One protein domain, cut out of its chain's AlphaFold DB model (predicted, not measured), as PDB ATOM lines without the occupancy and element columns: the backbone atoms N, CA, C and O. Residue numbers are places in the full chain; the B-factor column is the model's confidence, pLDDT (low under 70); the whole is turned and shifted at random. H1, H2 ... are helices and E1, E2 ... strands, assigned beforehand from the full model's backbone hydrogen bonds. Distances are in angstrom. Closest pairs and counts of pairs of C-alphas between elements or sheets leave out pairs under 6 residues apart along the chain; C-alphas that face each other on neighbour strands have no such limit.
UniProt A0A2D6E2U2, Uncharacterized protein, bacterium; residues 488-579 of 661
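AT A GLANCE: This is residues 488 to 579 of the 661 residues of an uncharacterized protein of bacterium (UniProt A0A2D6E2U2). With little regular structure, this domain is one curled sheet folded back on itself like part of a barrel: leaf E1, E6, E5 faces leaf E3, E2, E7, with E4 as hinge. Tiny H1 is off the sheet. The 92 printed residues, 33 in named elements, run E1 H1 E2 E3 E4 E5 E6 E7, mostly strand; they are compact (radius of gyration of the C-alphas 12.9 A), spanning 40 by 27 by 21 A.

HOW THE PARTS SIT: E4, residues 530 to 533, has antiparallel neighbours E3, 521 to 525 (N 532 to O 524, 2.9 A), and E5, 545 to 550 (N 546 to O 531, 2.8 A). E3 has as its other neighbour E2, 506 to 509, whose other neighbour is edge strand E7, 572 to 574; E5 has as its other neighbour E6, 555 to 558, whose other neighbour is edge strand E1, 488 to 490. E2 to E6 form a meander, each strand the antiparallel neighbour of the one before. H1, 493 to 496, is not on the sheet.

IN THESE COORDINATES: E1 begins at C-alpha 488 (288.666, 318.552, 319.110); E7 ends at C-alpha 574 (275.268, 321.496, 326.164). E5 measures 14.3 A.

THE WHOLE: The printed part has no cut. Links E2 to E3, E4 to E5 and E6 to E7 are long. No printed residue is under 70 in pLDDT.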
ATOM      1  N   ILE A 488     289.088 319.655 318.246       95.62
ATOM      2  CA  ILE A 488     288.666 318.552 319.110       95.62
ATOM      3  C   ILE A 488     288.247 319.144 320.450       95.62
ATOM      4  O   ILE A 488     289.012 319.882 321.068       95.62
ATOM      5  N   LEU A 489     287.037 318.813 320.884       95.31
ATOM      6  CA  LEU A 489     286.533 319.108 322.217       95.31
ATOM      7  C   LEU A 489     286.371 317.784 322.960       95.31
ATOM      8  O   LEU A 489     285.821 316.830 322.409       95.31
ATOM      9  N   ASP A 490     286.842 317.744 324.198       95.31
ATOM     10  CA  ASP A 490     286.794 316.568 325.061       95.31
ATOM     11  C   ASP A 490     285.964 316.893 326.308       95.31
ATOM     12  O   ASP A 490     286.269 317.834 327.048       95.31
ATOM     13  N   ALA A 491     284.883 316.143 326.513       94.25
ATOM     14  CA  ALA A 491     284.104 316.170 327.737       94.25
ATOM     15  C   ALA A 491     284.470 314.969 328.607       94.25
ATOM     16  O   ALA A 491     284.415 313.824 328.176       94.25
ATOM     17  N   SER A 492     284.745 315.218 329.887       93.31
ATOM     18  CA  SER A 492     284.929 314.138 330.856       93.31
ATOM     19  C   SER A 492     283.632 313.348 331.062       93.31
ATOM     20  O   SER A 492     282.549 313.927 331.194       93.31
ATOM     21  N   ASN A 493     283.754 312.026 331.210       91.56
ATOM     22  CA  ASN A 493     282.653 311.130 331.584       91.56
ATOM     23  C   ASN A 493     281.954 311.495 332.905       91.56
ATOM     24  O   ASN A 493     280.816 311.087 333.122       91.56
ATOM     25  N   LEU A 494     282.571 312.324 333.752       91.50
ATOM     26  CA  LEU A 494     281.923 312.908 334.928       91.50
ATOM     27  C   LEU A 494     280.661 313.715 334.577       91.50
ATOM     28  O   LEU A 494     279.759 313.804 335.407       91.50
ATOM     29  N   PHE A 495     280.587 314.292 333.372       92.12
ATOM     30  CA  PHE A 495     279.453 315.113 332.943       92.12
ATOM     31  C   PHE A 495     278.330 314.314 332.279       92.12
ATOM     32  O   PHE A 495     277.170 314.707 332.383       92.12
ATOM     33  N   TYR A 496     278.646 313.213 331.590       93.44
ATOM     34  CA  TYR A 496     277.654 312.441 330.827       93.44
ATOM     35  C   TYR A 496     277.377 311.033 331.371       93.44
ATOM     36  O   TYR A 496     276.467 310.362 330.886       93.44
ATOM     37  N   GLY A 497     278.128 310.574 332.373       91.75
ATOM     38  CA  GLY A 497     277.986 309.241 332.946       91.75
ATOM     39  C   GLY A 497     278.509 308.160 332.004       91.75
ATOM     40  O   GLY A 497     279.715 307.994 331.851       91.75
ATOM     41  N   MET A 498     277.598 307.386 331.411       92.50
ATOM     42  CA  MET A 498     277.949 306.267 330.529       92.50
ATOM     43  C   MET A 498     278.070 306.673 329.063       92.50
ATOM     44  O   MET A 498     278.946 306.187 328.360       92.50
ATOM     45  N   THR A 499     277.151 307.504 328.579       95.50
ATOM     46  CA  THR A 499     277.126 307.954 327.187       95.50
ATOM     47  C   THR A 499     276.362 309.263 327.089       95.50
ATOM     48  O   THR A 499     275.436 309.517 327.865       95.50
ATOM     49  N   ILE A 500     276.734 310.095 326.126       97.12
ATOM     50  CA  ILE A 500     275.947 311.264 325.754       97.12
ATOM     51  C   ILE A 500     274.710 310.802 324.981       97.12
ATOM     52  O   ILE A 500     274.805 310.044 324.018       97.12
ATOM     53  N   LYS A 501     273.529 311.289 325.361       96.94
ATOM     54  CA  LYS A 501     272.277 310.985 324.668       96.94
ATOM     55  C   LYS A 501     272.303 311.557 323.239       96.94
ATOM     56  O   LYS A 501     272.400 312.779 323.085       96.94
ATOM     57  N   PRO A 502     272.147 310.730 322.188       96.94
ATOM     58  CA  PRO A 502     272.082 311.224 320.816       96.94
ATOM     59  C   PRO A 502     270.926 312.213 320.612       96.94
ATOM     60  O   PRO A 502     269.814 311.996 321.096       96.94
ATOM     61  N   GLY A 503     271.189 313.293 319.884       96.19
ATOM     62  CA  GLY A 503     270.273 314.401 319.614       96.19
ATOM     63  C   GLY A 503     270.258 315.505 320.669       96.19
ATOM     64  O   GLY A 503     269.499 316.461 320.513       96.19
ATOM     65  N   SER A 504     271.027 315.361 321.752       96.94
ATOM     66  CA  SER A 504     271.090 316.354 322.831       96.94
ATOM     67  C   SER A 504     272.247 317.344 322.698       96.94
ATOM     68  O   SER A 504     272.285 318.314 323.447       96.94
ATOM     69  N   VAL A 505     273.185 317.114 321.775       97.81
ATOM     70  CA  VAL A 505     274.429 317.883 321.707       97.81
ATOM     71  C   VAL A 505     274.182 319.224 321.037       97.81
ATOM     72  O   VAL A 505     273.690 319.293 319.907       97.81
ATOM     73  N   ILE A 506     274.608 320.290 321.709       97.62
ATOM     74  CA  ILE A 506     274.678 321.643 321.171       97.62
ATOM     75  C   ILE A 506     276.050 322.221 321.523       97.62
ATOM     76  O   ILE A 506     276.397 322.345 322.692       97.62
ATOM     77  N   VAL A 507     276.830 322.591 320.512       96.94
ATOM     78  CA  VAL A 507     278.127 323.262 320.669       96.94
ATOM     79  C   VAL A 507     277.992 324.663 320.092       96.94
ATOM     80  O   VAL A 507     277.575 324.812 318.944       96.94
ATOM     81  N   LYS A 508     278.316 325.699 320.859       96.25
ATOM     82  CA  LYS A 508     278.144 327.094 320.447       96.25
ATOM     83  C   LYS A 508     279.464 327.837 320.528       96.25
ATOM     84  O   LYS A 508     280.157 327.759 321.534       96.25
ATOM     85  N   ASP A 509     279.745 328.624 319.506       94.88
ATOM     86  CA  ASP A 509     280.684 329.736 319.544       94.88
ATOM     87  C   ASP A 509     279.876 331.014 319.294       94.88
ATOM     88  O   ASP A 509     279.275 331.200 318.231       94.88
ATOM     89  N   THR A 510     279.773 331.872 320.307       88.25
ATOM     90  CA  THR A 510     278.931 333.075 320.260       88.25
ATOM     91  C   THR A 510     279.546 334.218 319.461       88.25
ATOM     92  O   THR A 510     278.831 335.156 319.114       88.25
ATOM     93  N   SER A 511     280.844 334.160 319.161       89.56
ATOM     94  CA  SER A 511     281.537 335.132 318.320       89.56
ATOM     95  C   SER A 511     282.784 334.469 317.765       89.56
ATOM     96  O   SER A 511     283.837 334.535 318.400       89.56
ATOM     97  N   LEU A 512     282.668 333.904 316.560       89.19
ATOM     98  CA  LEU A 512     283.798 333.316 315.852       89.19
ATOM     99  C   LEU A 512     284.966 334.301 315.846       89.19
ATOM    100  O   LEU A 512     284.765 335.504 315.614       89.19
ATOM    101  N   THR A 513     286.177 333.798 316.075       88.06
ATOM    102  CA  THR A 513     287.373 334.640 316.141       88.06
ATOM    103  C   THR A 513     287.458 335.562 314.934       88.06
ATOM    104  O   THR A 513     287.285 335.156 313.782       88.06
ATOM    105  N   ALA A 514     287.750 336.830 315.218       83.94
ATOM    106  CA  ALA A 514     287.904 337.885 314.225       83.94
ATOM    107  C   ALA A 514     286.625 338.279 313.450       83.94
ATOM    108  O   ALA A 514     286.715 339.058 312.499       83.94
ATOM    109  N   SER A 515     285.445 337.817 313.885       85.81
ATOM    110  CA  SER A 515     284.145 338.261 313.357       85.81
ATOM    111  C   SER A 515     283.607 339.552 313.984       85.81
ATOM    112  O   SER A 515     282.578 340.048 313.530       85.81
ATOM    113  N   ASP A 516     284.275 340.091 315.012       82.50
ATOM    114  CA  ASP A 516     283.840 341.288 315.754       82.50
ATOM    115  C   ASP A 516     282.419 341.146 316.341       82.50
ATOM    116  O   ASP A 516     281.593 342.054 316.277       82.50
ATOM    117  N   GLY A 517     282.083 339.947 316.836       82.62
ATOM    118  CA  GLY A 517     280.756 339.639 317.375       82.62
ATOM    119  C   GLY A 517     279.651 339.484 316.326       82.62
ATOM    120  O   GLY A 517     278.502 339.251 316.692       82.62
ATOM    121  N   GLN A 518     279.961 339.603 315.029       81.00
ATOM    122  CA  GLN A 518     278.947 339.566 313.968       81.00
ATOM    123  C   GLN A 518     278.586 338.155 313.504       81.00
ATOM    124  O   GLN A 518     277.511 337.966 312.930       81.00
ATOM    125  N   CYS A 519     279.470 337.175 313.714       86.75
ATOM    126  CA  CYS A 519     279.248 335.794 313.298       86.75
ATOM    127  C   CYS A 519     279.309 334.868 314.510       86.75
ATOM    128  O   CYS A 519     280.345 334.749 315.156       86.75
ATOM    129  N   LYS A 520     278.211 334.162 314.772       90.38
ATOM    130  CA  LYS A 520     278.159 333.033 315.706       90.38
ATOM    131  C   LYS A 520     278.126 331.715 314.934       90.38
ATOM    132  O   LYS A 520     277.846 331.716 313.736       90.38
ATOM    133  N   MET A 521     278.381 330.614 315.628       94.12
ATOM    134  CA  MET A 521     278.300 329.264 315.085       94.12
ATOM    135  C   MET A 521     277.692 328.317 316.117       94.12
ATOM    136  O   MET A 521     278.294 328.046 317.152       94.12
ATOM    137  N   ILE A 522     276.507 327.793 315.829       96.12
ATOM    138  CA  ILE A 522     275.833 326.766 316.623       96.12
ATOM    139  C   ILE A 522     275.883 325.457 315.843       96.12
ATOM    140  O   ILE A 522     275.383 325.372 314.721       96.12
ATOM    141  N   LEU A 523     276.452 324.421 316.449       97.94
ATOM    142  CA  LEU A 523     276.499 323.067 315.920       97.94
ATOM    143  C   LEU A 523     275.598 322.156 316.749       97.94
ATOM    144  O   LEU A 523     275.603 322.224 317.975       97.94
ATOM    145  N   LYS A 524     274.840 321.290 316.080       97.88
ATOM    146  CA  LYS A 524     274.003 320.263 316.715       97.88
ATOM    147  C   LYS A 524     274.315 318.897 316.138       97.88
ATOM    148  O   LYS A 524     274.788 318.809 315.004       97.88
ATOM    149  N   ASP A 525     274.032 317.840 316.889       97.25
ATOM    150  CA  ASP A 525     274.173 316.484 316.376       97.25
ATOM    151  C   ASP A 525     272.904 315.970 315.680       97.25
ATOM    152  O   ASP A 525     271.776 316.362 315.978       97.25
ATOM    153  N   ASN A 526     273.086 315.077 314.709       95.19
ATOM    154  CA  ASN A 526     272.007 314.537 313.883       95.19
ATOM    155  C   ASN A 526     271.485 313.167 314.354       95.19
ATOM    156  O   ASN A 526     270.922 312.438 313.535       95.19
ATOM    157  N   TYR A 527     271.671 312.799 315.629       94.56
ATOM    158  CA  TYR A 527     271.354 311.476 316.203       94.56
ATOM    159  C   TYR A 527     272.207 310.306 315.677       94.56
ATOM    160  O   TYR A 527     272.088 309.189 316.175       94.56
ATOM    161  N   GLN A 528     273.049 310.533 314.665       94.25
ATOM    162  CA  GLN A 528     273.868 309.514 313.996       94.25
ATOM    163  C   GLN A 528     275.370 309.797 314.148       94.25
ATOM    164  O   GLN A 528     276.179 309.264 313.391       94.25
ATOM    165  N   GLY A 529     275.748 310.654 315.100       93.75
ATOM    166  CA  GLY A 529     277.140 311.010 315.356       93.75
ATOM    167  C   GLY A 529     277.738 312.014 314.368       93.75
ATOM    168  O   GLY A 529     278.955 312.178 314.380       93.75
ATOM    169  N   ASN A 530     276.947 312.698 313.529       95.81
ATOM    170  CA  ASN A 530     277.421 313.852 312.751       95.81
ATOM    171  C   ASN A 530     276.992 315.162 313.412       95.81
ATOM    172  O   ASN A 530     275.862 315.276 313.882       95.81
ATOM    173  N   LEU A 531     277.867 316.164 313.353       97.44
ATOM    174  CA  LEU A 531     277.557 317.552 313.684       97.44
ATOM    175  C   LEU A 531     277.159 318.320 312.421       97.44
ATOM    176  O   LEU A 531     277.764 318.117 311.368       97.44
ATOM    177  N   TYR A 532     276.196 319.229 312.530       97.19
ATOM    178  CA  TYR A 532     275.772 320.140 311.462       97.19
ATOM    179  C   TYR A 532     275.512 321.548 312.014       97.19
ATOM    180  O   TYR A 532     275.227 321.714 313.202       97.19
ATOM    181  N   ARG A 533     275.604 322.567 311.153       96.56
ATOM    182  CA  ARG A 533     275.336 323.967 311.517       96.56
ATOM    183  C   ARG A 533     273.835 324.219 311.698       96.56
ATOM    184  O   ARG A 533     273.030 323.820 310.859       96.56
ATOM    185  N   ALA A 534     273.463 324.916 312.766       96.06
ATOM    186  CA  ALA A 534     272.084 325.119 313.204       96.06
ATOM    187  C   ALA A 534     271.813 326.565 313.670       96.06
ATOM    188  O   ALA A 534     271.172 326.781 314.700       96.06
ATOM    189  N   ASP A 535     272.314 327.558 312.930       93.00
ATOM    190  CA  ASP A 535     272.147 328.974 313.286       93.00
ATOM    191  C   ASP A 535     270.773 329.535 312.890       93.00
ATOM    192  O   ASP A 535     270.310 330.518 313.476       93.00
ATOM    193  N   SER A 536     270.143 328.974 311.853       93.56
ATOM    194  CA  SER A 536     268.862 329.434 311.303       93.56
ATOM    195  C   SER A 536     267.663 329.027 312.162       93.56
ATOM    196  O   SER A 536     267.682 328.003 312.848       93.56
ATOM    197  N   THR A 537     266.599 329.838 312.116       93.88
ATOM    198  CA  THR A 537     265.306 329.521 312.754       93.88
ATOM    199  C   THR A 537     264.445 328.576 311.917       93.88
ATOM    200  O   THR A 537     263.556 327.917 312.451       93.88
ATOM    201  N   THR A 538     264.698 328.507 310.609       94.62
ATOM    202  CA  THR A 538     264.120 327.511 309.699       94.62
ATOM    203  C   THR A 538     264.606 326.102 310.019       94.62
ATOM    204  O   THR A 538     265.544 325.918 310.792       94.62
ATOM    205  N   GLU A 539     264.012 325.095 309.373       94.94
ATOM    206  CA  GLU A 539     264.561 323.741 309.407       94.94
ATOM    207  C   GLU A 539     266.051 323.761 309.033       94.94
ATOM    208  O   GLU A 539     266.450 324.359 308.030       94.94
ATOM    209  N   ASN A 540     266.882 323.155 309.885       95.00
ATOM    210  CA  ASN A 540     268.326 323.155 309.702       95.00
ATOM    211  C   ASN A 540     268.761 322.028 308.761       95.00
ATOM    212  O   ASN A 540     268.194 320.935 308.732       95.00
ATOM    213  N   CYS A 541     269.844 322.282 308.041       94.00
ATOM    214  CA  CYS A 541     270.444 321.342 307.110       94.00
ATOM    215  C   CYS A 541     271.189 320.204 307.832       94.00
ATOM    216  O   CYS A 541     272.378 320.303 308.125       94.00
ATOM    217  N   LYS A 542     270.510 319.079 308.086       93.25
ATOM    218  CA  LYS A 542     271.135 317.897 308.715       93.25
ATOM    219  C   LYS A 542     272.074 317.114 307.788       93.25
ATOM    220  O   LYS A 542     272.817 316.260 308.265       93.25
ATOM    221  N   TRP A 543     272.017 317.364 306.476       89.62
ATOM    222  CA  TRP A 543     272.859 316.692 305.481       89.62
ATOM    223  C   TRP A 543     274.239 317.350 305.316       89.62
ATOM    224  O   TRP A 543     275.172 316.684 304.875       89.62
ATOM    225  N   SER A 544     274.406 318.624 305.696       92.62
ATOM    226  CA  SER A 544     275.702 319.316 305.655       92.62
ATOM    227  C   SER A 544     276.496 319.019 306.929       92.62
ATOM    228  O   SER A 544     276.513 319.796 307.883       92.62
ATOM    229  N   ALA A 545     277.125 317.843 306.957       93.44
ATOM    230  CA  ALA A 545     277.957 317.421 308.078       93.44
ATOM    231  C   ALA A 545     279.259 318.237 308.140       93.44
ATOM    232  O   ALA A 545     279.986 318.352 307.154       93.44
ATOM    233  N   VAL A 546     279.578 318.763 309.322       95.75
ATOM    234  CA  VAL A 546     280.784 319.570 309.587       95.75
ATOM    235  C   VAL A 546     281.762 318.886 310.538       95.75
ATOM    236  O   VAL A 546     282.879 319.360 310.740       95.75
ATOM    237  N   GLY A 547     281.347 317.779 311.146       95.50
ATOM    238  CA  GLY A 547     282.064 317.144 312.239       95.50
ATOM    239  C   GLY A 547     281.377 315.878 312.730       95.50
ATOM    240  O   GLY A 547     280.382 315.442 312.151       95.50
ATOM    241  N   ASN A 548     281.905 315.300 313.804       96.31
ATOM    242  CA  ASN A 548     281.393 314.086 314.422       96.31
ATOM    243  C   ASN A 548     281.338 314.175 315.945       96.31
ATOM    244  O   ASN A 548     282.064 314.957 316.554       96.31
ATOM    245  N   VAL A 549     280.499 313.328 316.537       97.31
ATOM    246  CA  VAL A 549     280.428 313.088 317.981       97.31
ATOM    247  C   VAL A 549     280.642 311.605 318.245       97.31
ATOM    248  O   VAL A 549     279.972 310.764 317.644       97.31
ATOM    249  N   LEU A 550     281.555 311.293 319.160       96.88
ATOM    250  CA  LEU A 550     281.743 309.961 319.721       96.88
ATOM    251  C   LEU A 550     281.064 309.929 321.093       96.88
ATOM    252  O   LEU A 550     281.665 310.286 322.102       96.88
ATOM    253  N   TYR A 551     279.783 309.551 321.118       96.88
ATOM    254  CA  TYR A 551     278.922 309.696 322.300       96.88
ATOM    255  C   TYR A 551     279.420 308.957 323.550       96.88
ATOM    256  O   TYR A 551     279.196 309.428 324.661       96.88
ATOM    257  N   GLU A 552     280.057 307.800 323.375       95.31
ATOM    258  CA  GLU A 552     280.598 306.982 324.474       95.31
ATOM    259  C   GLU A 552     281.930 307.519 325.009       95.31
ATOM    260  O   GLU A 552     282.256 307.283 326.165       95.31
ATOM    261  N   GLU A 553     282.666 308.270 324.187       95.94
ATOM    262  CA  GLU A 553     283.987 308.800 324.537       95.94
ATOM    263  C   GLU A 553     283.920 310.254 325.021       95.94
ATOM    264  O   GLU A 553     284.861 310.750 325.625       95.94
ATOM    265  N   GLY A 554     282.817 310.966 324.762       95.19
ATOM    266  CA  GLY A 554     282.713 312.394 325.071       95.19
ATOM    267  C   GLY A 554     283.524 313.292 324.134       95.19
ATOM    268  O   GLY A 554     283.786 314.444 324.470       95.19
ATOM    269  N   ILE A 555     283.912 312.783 322.960       96.88
ATOM    270  CA  ILE A 555     284.751 313.507 321.998       96.88
ATOM    271  C   ILE A 555     283.884 314.115 320.894       96.88
ATOM    272  O   ILE A 555     283.153 313.411 320.191       96.88
ATOM    273  N   PHE A 556     284.030 315.420 320.681       96.19
ATOM    274  CA  PHE A 556     283.446 316.154 319.561       96.19
ATOM    275  C   PHE A 556     284.559 316.600 318.618       96.19
ATOM    276  O   PHE A 556     285.559 317.169 319.048       96.19
ATOM    277  N   ILE A 557     284.388 316.361 317.321       96.38
ATOM    278  CA  ILE A 557     285.393 316.676 316.305       96.38
ATOM    279  C   ILE A 557     284.751 317.565 315.253       96.38
ATOM    280  O   ILE A 557     283.833 317.137 314.560       96.38
ATOM    281  N   ILE A 558     285.260 318.777 315.075       96.38
ATOM    282  CA  ILE A 558     284.873 319.684 313.993       96.38
ATOM    283  C   ILE A 558     285.954 319.598 312.922       96.38
ATOM    284  O   ILE A 558     287.135 319.765 313.212       96.38
ATOM    285  N   LYS A 559     285.553 319.300 311.684       94.31
ATOM    286  CA  LYS A 559     286.462 318.995 310.566       94.31
ATOM    287  C   LYS A 559     286.301 319.927 309.371       94.31
ATOM    288  O   LYS A 559     287.022 319.777 308.392       94.31
ATOM    289  N   ALA A 560     285.314 320.822 309.395       94.00
ATOM    290  CA  ALA A 560     285.014 321.714 308.282       94.00
ATOM    291  C   ALA A 560     286.004 322.895 308.240       94.00
ATOM    292  O   ALA A 560     285.929 323.767 309.109       94.00
ATOM    293  N   PRO A 561     286.866 323.012 307.208       93.44
ATOM    294  CA  PRO A 561     287.845 324.103 307.129       93.44
ATOM    295  C   PRO A 561     287.197 325.489 306.995       93.44
ATOM    296  O   PRO A 561     287.805 326.495 307.355       93.44
ATOM    297  N   THR A 562     285.948 325.534 306.519       93.44
ATOM    298  CA  THR A 562     285.097 326.731 306.404       93.44
ATOM    299  C   THR A 562     284.601 327.267 307.751       93.44
ATOM    300  O   THR A 562     283.877 328.255 307.778       93.44
ATOM    301  N   ILE A 563     284.934 326.620 308.873       94.12
ATOM    302  CA  ILE A 563     284.694 327.151 310.219       94.12
ATOM    303  C   ILE A 563     286.057 327.569 310.804       94.12
ATOM    304  O   ILE A 563     286.798 326.726 311.317       94.12
ATOM    305  N   PRO A 564     286.458 328.849 310.686       89.25
ATOM    306  CA  PRO A 564     287.736 329.311 311.215       89.25
ATOM    307  C   PRO A 564     287.724 329.433 312.740       89.25
ATOM    308  O   PRO A 564     286.811 330.028 313.298       89.25
ATOM    309  N   PHE A 565     288.773 328.903 313.384       89.75
ATOM    310  CA  PHE A 565     289.083 329.093 314.809       89.75
ATOM    311  C   PHE A 565     287.908 328.875 315.775       89.75
ATOM    312  O   PHE A 565     287.779 329.598 316.760       89.75
ATOM    313  N   PHE A 566     287.058 327.879 315.508       94.38
ATOM    314  CA  PHE A 566     285.933 327.570 316.387       94.38
ATOM    315  C   PHE A 566     286.406 327.353 317.828       94.38
ATOM    316  O   PHE A 566     287.282 326.521 318.071       94.38
ATOM    317  N   GLY A 567     285.818 328.082 318.774       92.12
ATOM    318  CA  GLY A 567     286.110 327.930 320.195       92.12
ATOM    319  C   GLY A 567     287.486 328.428 320.639       92.12
ATOM    320  O   GLY A 567     287.866 328.161 321.776       92.12
ATOM    321  N   ARG A 568     288.234 329.151 319.788       91.00
ATOM    322  CA  ARG A 568     289.541 329.728 320.159       91.00
ATOM    323  C   ARG A 568     289.410 330.773 321.268       91.00
ATOM    324  O   ARG A 568     290.231 330.778 322.178       91.00
ATOM    325  N   ASP A 569     288.397 331.636 321.182       90.12
ATOM    326  CA  ASP A 569     288.180 332.712 322.157       90.12
ATOM    327  C   ASP A 569     287.152 332.318 323.229       90.12
ATOM    328  O   ASP A 569     287.344 332.592 324.413       90.12
ATOM    329  N   GLN A 570     286.056 331.668 322.823       90.94
ATOM    330  CA  GLN A 570     284.988 331.213 323.715       90.94
ATOM    331  C   GLN A 570     284.167 330.094 323.069       90.94
ATOM    332  O   GLN A 570     283.950 330.098 321.859       90.94
ATOM    333  N   PHE A 571     283.658 329.166 323.876       94.25
ATOM    334  CA  PHE A 571     282.662 328.192 323.441       94.25
ATOM    335  C   PHE A 571     281.794 327.718 324.612       94.25
ATOM    336  O   PHE A 571     282.179 327.821 325.775       94.25
ATOM    337  N   GLU A 572     280.627 327.173 324.287       95.56
ATOM    338  CA  GLU A 572     279.703 326.521 325.213       95.56
ATOM    339  C   GLU A 572     279.317 325.146 324.656       95.56
ATOM    340  O   GLU A 572     279.127 324.991 323.446       95.56
ATOM    341  N   VAL A 573     279.196 324.146 325.532       95.50
ATOM    342  CA  VAL A 573     278.730 322.801 325.175       95.50
ATOM    343  C   VAL A 573     277.569 322.418 326.087       95.50
ATOM    344  O   VAL A 573     277.704 322.437 327.307       95.50
ATOM    345  N   GLU A 574     276.448 322.031 325.490       97.12
ATOM    346  CA  GLU A 574     275.268 321.496 326.164       97.12
ATOM    347  C   GLU A 574     275.015 320.067 325.662       97.12
ATOM    348  O   GLU A 574     275.087 319.801 324.461       97.12
ATOM    349  N   PHE A 575     274.726 319.139 326.574       97.00
ATOM    350  CA  PHE A 575     274.303 317.774 326.255       97.00
ATOM    351  C   PHE A 575     273.565 317.135 327.437       97.00
ATOM    352  O   PHE A 575     273.693 317.572 328.581       97.00
ATOM    353  N   GLU A 576     272.820 316.063 327.169       97.00
ATOM    354  CA  GLU A 576     272.202 315.221 328.194       97.00
ATOM    355  C   GLU A 576     273.020 313.933 328.371       97.00
ATOM    356  O   GLU A 576     273.227 313.178 327.420       97.00
ATOM    357  N   GLY A 577     273.478 313.668 329.596       94.75
ATOM    358  CA  GLY A 577     274.126 312.409 329.963       94.75
ATOM    359  C   GLY A 577     273.133 311.282 330.234       94.75
ATOM    360  O   GLY A 577     272.002 311.518 330.663       94.75
ATOM    361  N   VAL A 578     273.569 310.041 330.032       93.25
ATOM    362  CA  VAL A 578     272.829 308.838 330.425       93.25
ATOM    363  C   VAL A 578     273.577 308.140 331.553       93.25
ATOM    364  O   VAL A 578     274.729 307.732 331.402       93.25
ATOM    365  N   GLN A 579     272.894 307.949 332.680       87.88
ATOM    366  CA  GLN A 579     273.415 307.223 333.833       87.88
ATOM    367  C   GLN A 579     272.376 306.224 334.341       87.88
ATOM    368  O   GLN A 579     271.175 306.500 334.352       87.88
TER     369      GLN A 579